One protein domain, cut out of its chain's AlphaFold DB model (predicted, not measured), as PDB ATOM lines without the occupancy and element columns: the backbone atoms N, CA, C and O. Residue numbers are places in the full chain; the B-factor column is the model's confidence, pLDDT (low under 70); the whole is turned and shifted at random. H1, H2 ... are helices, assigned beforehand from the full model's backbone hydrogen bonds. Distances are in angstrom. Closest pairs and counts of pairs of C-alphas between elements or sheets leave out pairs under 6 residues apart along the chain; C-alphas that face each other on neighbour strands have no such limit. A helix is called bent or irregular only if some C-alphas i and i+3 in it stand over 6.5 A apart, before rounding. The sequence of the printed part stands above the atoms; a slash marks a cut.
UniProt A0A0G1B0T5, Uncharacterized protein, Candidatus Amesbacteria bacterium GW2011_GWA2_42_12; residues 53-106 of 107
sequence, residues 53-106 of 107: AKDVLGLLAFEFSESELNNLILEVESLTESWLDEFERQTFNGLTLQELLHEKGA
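Overview. This is residues 53 to 106 of the 107 residues of an uncharacterized protein of Candidatus Amesbacteria bacterium GW2011_GWA2_42_12 (UniProt A0A0G1B0T5). One long helix, H2, makes a bare shaft, with a short helix at each of its ends: H1 makes a corner with its first end, and H3 makes a corner with its last end, with residues 101 to 106 sticking out free. The two short helices are far from each other, and no helix touches another, leaving the middle of the shaft, residues 74 to 83, uncovered. The printed part has 54 residues with three named helices, in the order H1, H2, H3 along the chain, and no named strand; its class is all helix. The whole is extended, with a radius of gyration of the C-alphas of 16.4 A, and its outline is a rod spanning 46 by 21 by 17 A, with H2 making most of the length.

Along the chain. Begin with H2, residues 66 to 91: find C-alpha 66 at (12.952, 13.282, -2.537), and from there the helix runs 37.1 A to C-alpha 91 at (-11.770, 15.253, -30.185). Before it stands H1, residues 53 to 63, which begins at C-alpha 53 at (5.873, 7.182, -5.747) and measures 12.4 A from first to last C-alpha. H1 is irregular: look at C-alphas 56 and 59, which are 9.2 A apart, where a regular helix has about 5 A. After H2 comes H3, residues 97 to 105, which measures 12.1 A and ends at C-alpha 105 at (-24.343, 22.003, -16.451).

Arrangement. Start on H2 and look near its first residues for H1. The two are close but not clearly touching; their closest C-alphas are those of Ala 61 and Leu 69, 7.0 A apart. They run opposite ways at a steep tilt of 57 degrees. Now go to the other end of H2, where H3 is close but not clearly touching; the closest C-alphas are those of Glu 88 and Leu 97, 6.5 A apart. H2 and H3 run the same way at a steep tilt of 59 degrees. H1 and H3 are apart. In H2 and H3 every O i to N i+4 pair is within hydrogen-bond range; in H1 2 of 7 are, beside 5 of 8 O i to N i+3 pairs.

Size, cuts and confidence. The two C-alphas farthest apart are those of Glu 63 and Ala 106, at 47.9 A. The printed part has no cut, and both links, residues 64 to 65 and residues 92 to 96, are tight. The mean pLDDT of the printed part is 91.4; look at residues 103 to 106 for the low confidence, under 70.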
ATOM      1  N   ALA A  53       4.961   7.243  -4.615       91.38
ATOM      2  CA  ALA A  53       5.873   7.182  -5.747       91.38
ATOM      3  C   ALA A  53       6.999   6.163  -5.526       91.38
ATOM      4  O   ALA A  53       7.298   5.388  -6.432       91.38
ATOM      5  N   LYS A  54       7.572   6.104  -4.316       93.88
ATOM      6  CA  LYS A  54       8.566   5.087  -3.940       93.88
ATOM      7  C   LYS A  54       7.993   3.669  -4.018       93.88
ATOM      8  O   LYS A  54       8.653   2.785  -4.557       93.88
ATOM      9  N   ASP A  55       6.763   3.466  -3.551       95.00
ATOM     10  CA  ASP A  55       6.093   2.162  -3.604       95.00
ATOM     11  C   ASP A  55       5.830   1.702  -5.055       95.00
ATOM     12  O   ASP A  55       5.977   0.520  -5.364       95.00
ATOM     13  N   VAL A  56       5.470   2.627  -5.957       93.62
ATOM     14  CA  VAL A  56       5.156   2.327  -7.369       93.62
ATOM     15  C   VAL A  56       6.411   2.154  -8.226       93.62
ATOM     16  O   VAL A  56       6.495   1.211  -9.012       93.62
ATOM     17  N   LEU A  57       7.382   3.059  -8.102       91.88
ATOM     18  CA  LEU A  57       8.602   3.060  -8.918       91.88
ATOM     19  C   LEU A  57       9.654   2.068  -8.396       91.88
ATOM     20  O   LEU A  57      10.580   1.699  -9.123       91.88
ATOM     21  N   GLY A  58       9.525   1.620  -7.143       93.00
ATOM     22  CA  GLY A  58      10.403   0.628  -6.537       93.00
ATOM     23  C   GLY A  58      11.858   1.090  -6.502       93.00
ATOM     24  O   GLY A  58      12.170   2.170  -6.004       93.00
ATOM     25  N   LEU A  59      12.766   0.265  -7.038       93.94
ATOM     26  CA  LEU A  59      14.209   0.538  -7.014       93.94
ATOM     27  C   LEU A  59      14.589   1.841  -7.730       93.94
ATOM     28  O   LEU A  59      15.512   2.518  -7.287       93.94
ATOM     29  N   LEU A  60      13.845   2.221  -8.772       91.88
ATOM     30  CA  LEU A  60      14.106   3.434  -9.545       91.88
ATOM     31  C   LEU A  60      13.950   4.703  -8.695       91.88
ATOM     32  O   LEU A  60      14.693   5.660  -8.875       91.88
ATOM     33  N   ALA A  61      13.032   4.710  -7.723       91.25
ATOM     34  CA  ALA A  61      12.832   5.874  -6.861       91.25
ATOM     35  C   ALA A  61      14.047   6.196  -5.977       91.25
ATOM     36  O   ALA A  61      14.169   7.329  -5.520       91.25
ATOM     37  N   PHE A  62      14.934   5.226  -5.728       90.25
ATOM     38  CA  PHE A  62      16.142   5.437  -4.927       90.25
ATOM     39  C   PHE A  62      17.287   6.080  -5.720       90.25
ATOM     40  O   PHE A  62      18.290   6.458  -5.119       90.25
ATOM     41  N   GLU A  63      17.146   6.226  -7.041       94.94
ATOM     42  CA  GLU A  63      18.096   6.969  -7.880       94.94
ATOM     43  C   GLU A  63      17.909   8.491  -7.771       94.94
ATOM     44  O   GLU A  63      18.775   9.248  -8.202       94.94
ATOM     45  N   PHE A  64      16.809   8.934  -7.158       92.88
ATOM     46  CA  PHE A  64      16.446  10.338  -7.000       92.88
ATOM     47  C   PHE A  64      16.414  10.729  -5.521       92.88
ATOM     48  O   PHE A  64      15.962   9.967  -4.660       92.88
ATOM     49  N   SER A  65      16.829  11.955  -5.211       95.19
ATOM     50  CA  SER A  65      16.461  12.583  -3.941       95.19
ATOM     51  C   SER A  65      14.949  12.831  -3.881       95.19
ATOM     52  O   SER A  65      14.265  12.874  -4.902       95.19
ATOM     53  N   GLU A  66      14.397  13.042  -2.686       91.81
ATOM     54  CA  GLU A  66      12.952  13.282  -2.537       91.81
ATOM     55  C   GLU A  66      12.483  14.538  -3.279       91.81
ATOM     56  O   GLU A  66      11.396  14.547  -3.850       91.81
ATOM     57  N   SER A  67      13.322  15.577  -3.334       91.81
ATOM     58  CA  SER A  67      13.023  16.786  -4.103       91.81
ATOM     59  C   SER A  67      13.016  16.523  -5.607       91.81
ATOM     60  O   SER A  67      12.139  17.029  -6.302       91.81
ATOM     61  N   GLU A  68      13.982  15.759  -6.121       94.69
ATOM     62  CA  GLU A  68      14.040  15.406  -7.546       94.69
ATOM     63  C   GLU A  68      12.865  14.511  -7.930       94.69
ATOM     64  O   GLU A  68      12.224  14.747  -8.949       94.69
ATOM     65  N   LEU A  69      12.532  13.541  -7.077       94.19
ATOM     66  CA  LEU A  69      11.387  12.665  -7.275       94.19
ATOM     67  C   LEU A  69      10.074  13.459  -7.299       94.19
ATOM     68  O   LEU A  69       9.244  13.236  -8.174       94.19
ATOM     69  N   ASN A  70       9.894  14.415  -6.384       92.88
ATOM     70  CA  ASN A  70       8.723  15.291  -6.399       92.88
ATOM     71  C   ASN A  70       8.635  16.116  -7.689       92.88
ATOM     72  O   ASN A  70       7.567  16.205  -8.289       92.88
ATOM     73  N   ASN A  71       9.750  16.711  -8.119       94.19
ATOM     74  CA  ASN A  71       9.786  17.516  -9.338       94.19
ATOM     75  C   ASN A  71       9.462  16.667 -10.571       94.19
ATOM     76  O   ASN A  71       8.632  17.072 -11.377       94.19
ATOM     77  N   LEU A  72      10.028  15.463 -10.664       93.94
ATOM     78  CA  LEU A  72       9.738  14.519 -11.739       93.94
ATOM     79  C   LEU A  72       8.244  14.173 -11.801       93.94
ATOM     80  O   LEU A  72       7.655  14.172 -12.879       93.94
ATOM     81  N   ILE A  73       7.619  13.902 -10.650       92.69
ATOM     82  CA  ILE A  73       6.178  13.620 -10.580       92.69
ATOM     83  C   ILE A  73       5.378  14.817 -11.102       92.69
ATOM     84  O   ILE A  73       4.495  14.634 -11.933       92.69
ATOM     85  N   LEU A  74       5.703  16.032 -10.652       93.75
ATOM     86  CA  LEU A  74       5.013  17.251 -11.083       93.75
ATOM     87  C   LEU A  74       5.158  17.500 -12.588       93.75
ATOM     88  O   LEU A  74       4.193  17.888 -13.243       93.75
ATOM     89  N   GLU A  75       6.343  17.263 -13.145       95.81
ATOM     90  CA  GLU A  75       6.588  17.395 -14.581       95.81
ATOM     91  C   GLU A  75       5.759  16.388 -15.386       95.81
ATOM     92  O   GLU A  75       5.110  16.766 -16.362       95.81
ATOM     93  N   VAL A  76       5.727  15.123 -14.956       94.12
ATOM     94  CA  VAL A  76       4.941  14.073 -15.619       94.12
ATOM     95  C   VAL A  76       3.442  14.354 -15.522       94.12
ATOM     96  O   VAL A  76       2.741  14.217 -16.524       94.12
ATOM     97  N   GLU A  77       2.948  14.773 -14.354       94.38
ATOM     98  CA  GLU A  77       1.553  15.187 -14.164       94.38
ATOM     99  C   GLU A  77       1.208  16.342 -15.113       94.38
ATOM    100  O   GLU A  77       0.279  16.225 -15.907       94.38
ATOM    101  N   SER A  78       2.012  17.410 -15.125       95.62
ATOM    102  CA  SER A  78       1.785  18.571 -15.993       95.62
ATOM    103  C   SER A  78       1.802  18.214 -17.479       95.62
ATOM    104  O   SER A  78       1.010  18.761 -18.252       95.62
ATOM    105  N   LEU A  79       2.711  17.332 -17.897       97.75
ATOM    106  CA  LEU A  79       2.810  16.894 -19.285       97.75
ATOM    107  C   LEU A  79       1.592  16.060 -19.681       97.75
ATOM    108  O   LEU A  79       1.033  16.264 -20.756       97.75
ATOM    109  N   THR A  80       1.171  15.154 -18.798       96.81
ATOM    110  CA  THR A  80       0.019  14.282 -19.030       96.81
ATOM    111  C   THR A  80      -1.263  15.098 -19.142       96.81
ATOM    112  O   THR A  80      -1.999  14.906 -20.102       96.81
ATOM    113  N   GLU A  81      -1.491  16.050 -18.236       95.94
ATOM    114  CA  GLU A  81      -2.642  16.963 -18.306       95.94
ATOM    115  C   GLU A  81      -2.629  17.777 -19.604       95.94
ATOM    116  O   GLU A  81      -3.622  17.827 -20.320       95.94
ATOM    117  N   SER A  82      -1.472  18.326 -19.986       95.88
ATOM    118  CA  SER A  82      -1.350  19.099 -21.231       95.88
ATOM    119  C   SER A  82      -1.642  18.254 -22.479       95.88
ATOM    120  O   SER A  82      -2.247  18.733 -23.436       95.88
ATOM    121  N   TRP A  83      -1.201  16.993 -22.494       97.62
ATOM    122  CA  TRP A  83      -1.479  16.069 -23.595       97.62
ATOM    123  C   TRP A  83      -2.936  15.629 -23.635       97.62
ATOM    124  O   TRP A  83      -3.492  15.498 -24.726       97.62
ATOM    125  N   LEU A  84      -3.546  15.404 -22.471       97.44
ATOM    126  CA  LEU A  84      -4.965  15.097 -22.367       97.44
ATOM    127  C   LEU A  84      -5.802  16.275 -22.864       97.44
ATOM    128  O   LEU A  84      -6.629  16.066 -23.744       97.44
ATOM    129  N   ASP A  85      -5.522  17.500 -22.420       96.19
ATOM    130  CA  ASP A  85      -6.204  18.709 -22.891       96.19
ATOM    131  C   ASP A  85      -6.127  18.854 -24.416       96.19
ATOM    132  O   ASP A  85      -7.136  19.094 -25.076       96.19
ATOM    133  N   GLU A  86      -4.942  18.686 -25.008       97.25
ATOM    134  CA  GLU A  86      -4.776  18.784 -26.462       97.25
ATOM    135  C   GLU A  86      -5.547  17.676 -27.198       97.25
ATOM    136  O   GLU A  86      -6.247  17.942 -28.180       97.25
ATOM    137  N   PHE A  87      -5.478  16.437 -26.705       97.50
ATOM    138  CA  PHE A  87      -6.245  15.318 -27.253       97.50
ATOM    139  C   PHE A  87      -7.760  15.566 -27.177       97.50
ATOM    140  O   PHE A  87      -8.495  15.314 -28.140       97.50
ATOM    141  N   GLU A  88      -8.236  16.078 -26.046       97.31
ATOM    142  CA  GLU A  88      -9.632  16.431 -25.837       97.31
ATOM    143  C   GLU A  88     -10.064  17.531 -26.797       97.31
ATOM    144  O   GLU A  88     -11.053  17.352 -27.502       97.31
ATOM    145  N   ARG A  89      -9.285  18.610 -26.932       96.75
ATOM    146  CA  ARG A  89      -9.583  19.700 -27.872       96.75
ATOM    147  C   ARG A  89      -9.656  19.208 -29.315       96.75
ATOM    148  O   ARG A  89     -10.539  19.635 -30.057       96.75
ATOM    149  N   GLN A  90      -8.801  18.274 -29.722       97.12
ATOM    150  CA  GLN A  90      -8.885  17.666 -31.055       97.12
ATOM    151  C   GLN A  90     -10.144  16.804 -31.237       97.12
ATOM    152  O   GLN A  90     -10.700  16.747 -32.334       97.12
ATOM    153  N   THR A  91     -10.613  16.161 -30.169       96.75
ATOM    154  CA  THR A  91     -11.770  15.253 -30.185       96.75
ATOM    155  C   THR A  91     -13.107  15.989 -30.027       96.75
ATOM    156  O   THR A  91     -14.120  15.580 -30.597       96.75
ATOM    157  N   PHE A  92     -13.124  17.086 -29.274       95.62
ATOM    158  CA  PHE A  92     -14.314  17.809 -28.827       95.62
ATOM    159  C   PHE A  92     -14.407  19.219 -29.428       95.62
ATOM    160  O   PHE A  92     -14.842  20.168 -28.779       95.62
ATOM    161  N   ASN A  93     -14.024  19.362 -30.699       94.06
ATOM    162  CA  ASN A  93     -14.170  20.598 -31.478       94.06
ATOM    163  C   ASN A  93     -13.536  21.842 -30.819       94.06
ATOM    164  O   ASN A  93     -14.092  22.937 -30.874       94.06
ATOM    165  N   GLY A  94     -12.363  21.677 -30.216       94.75
ATOM    166  CA  GLY A  94     -11.585  22.743 -29.588       94.75
ATOM    167  C   GLY A  94     -11.830  22.924 -28.090       94.75
ATOM    168  O   GLY A  94     -11.179  23.782 -27.494       94.75
ATOM    169  N   LEU A  95     -12.712  22.129 -27.477       93.81
ATOM    170  CA  LEU A  95     -13.031  22.194 -26.046       93.81
ATOM    171  C   LEU A  95     -12.415  21.033 -25.258       93.81
ATOM    172  O   LEU A  95     -12.221  19.952 -25.802       93.81
ATOM    173  N   THR A  96     -12.140  21.230 -23.972       94.94
ATOM    174  CA  THR A  96     -11.849  20.118 -23.049       94.94
ATOM    175  C   THR A  96     -13.143  19.499 -22.525       94.94
ATOM    176  O   THR A  96     -14.224  20.099 -22.579       94.94
ATOM    177  N   LEU A  97     -13.069  18.286 -21.979       93.06
ATOM    178  CA  LEU A  97     -14.217  17.622 -21.365       93.06
ATOM    179  C   LEU A  97     -14.750  18.426 -20.175       93.06
ATOM    180  O   LEU A  97     -15.964  18.526 -19.981       93.06
ATOM    181  N   GLN A  98     -13.853  19.030 -19.395       92.12
ATOM    182  CA  GLN A  98     -14.224  19.907 -18.289       92.12
ATOM    183  C   GLN A  98     -15.003  21.136 -18.780       92.12
ATOM    184  O   GLN A  98     -16.029  21.485 -18.192       92.12
ATOM    185  N   GLU A  99     -14.558  21.767 -19.870       92.25
ATOM    186  CA  GLU A  99     -15.263  22.886 -20.509       92.25
ATOM    187  C   GLU A  99     -16.657  22.450 -20.996       92.25
ATOM    188  O   GLU A  99     -17.659  23.076 -20.641       92.25
ATOM    189  N   LEU A 100     -16.753  21.316 -21.698       90.88
ATOM    190  CA  LEU A 100     -18.023  20.755 -22.177       90.88
ATOM    191  C   LEU A 100     -19.027  20.464 -21.052       90.88
ATOM    192  O   LEU A 100     -20.229  20.714 -21.192       90.88
ATOM    193  N   LEU A 101     -18.563  19.888 -19.941       89.62
ATOM    194  CA  LEU A 101     -19.426  19.543 -18.812       89.62
ATOM    195  C   LEU A 101     -19.934  20.792 -18.087       89.62
ATOM    196  O   LEU A 101     -21.096  20.817 -17.674       89.62
ATOM    197  N   HIS A 102     -19.115  21.838 -17.981       83.19
ATOM    198  CA  HIS A 102     -19.540  23.115 -17.410       83.19
ATOM    199  C   HIS A 102     -20.497  23.887 -18.331       83.19
ATOM    200  O   HIS A 102     -21.474  24.445 -17.835       83.19
ATOM    201  N   GLU A 103     -20.313  23.849 -19.655       64.88
ATOM    202  CA  GLU A 103     -21.292  24.404 -20.606       64.88
ATOM    203  C   GLU A 103     -22.646  23.680 -20.539       64.88
ATOM    204  O   GLU A 103     -23.707  24.301 -20.636       64.88
ATOM    205  N   LYS A 104     -22.633  22.356 -20.341       58.97
ATOM    206  CA  LYS A 104     -23.852  21.539 -20.260       58.97
ATOM    207  C   LYS A 104     -24.562  21.633 -18.903       58.97
ATOM    208  O   LYS A 104     -25.778  21.450 -18.856       58.97
ATOM    209  N   GLY A 105     -23.827  21.901 -17.821       56.09
ATOM    210  CA  GLY A 105     -24.343  22.003 -16.451       56.09
ATOM    211  C   GLY A 105     -24.886  23.380 -16.051       56.09
ATOM    212  O   GLY A 105     -25.513  23.493 -15.004       56.09
ATOM    213  N   ALA A 106     -24.684  24.420 -16.864       54.03
ATOM    214  CA  ALA A 106     -25.112  25.794 -16.569       54.03
ATOM    215  C   ALA A 106     -26.590  26.106 -16.919       54.03
ATOM    216  O   ALA A 106     -26.916  27.258 -17.213       54.03
TER     217      ALA A 106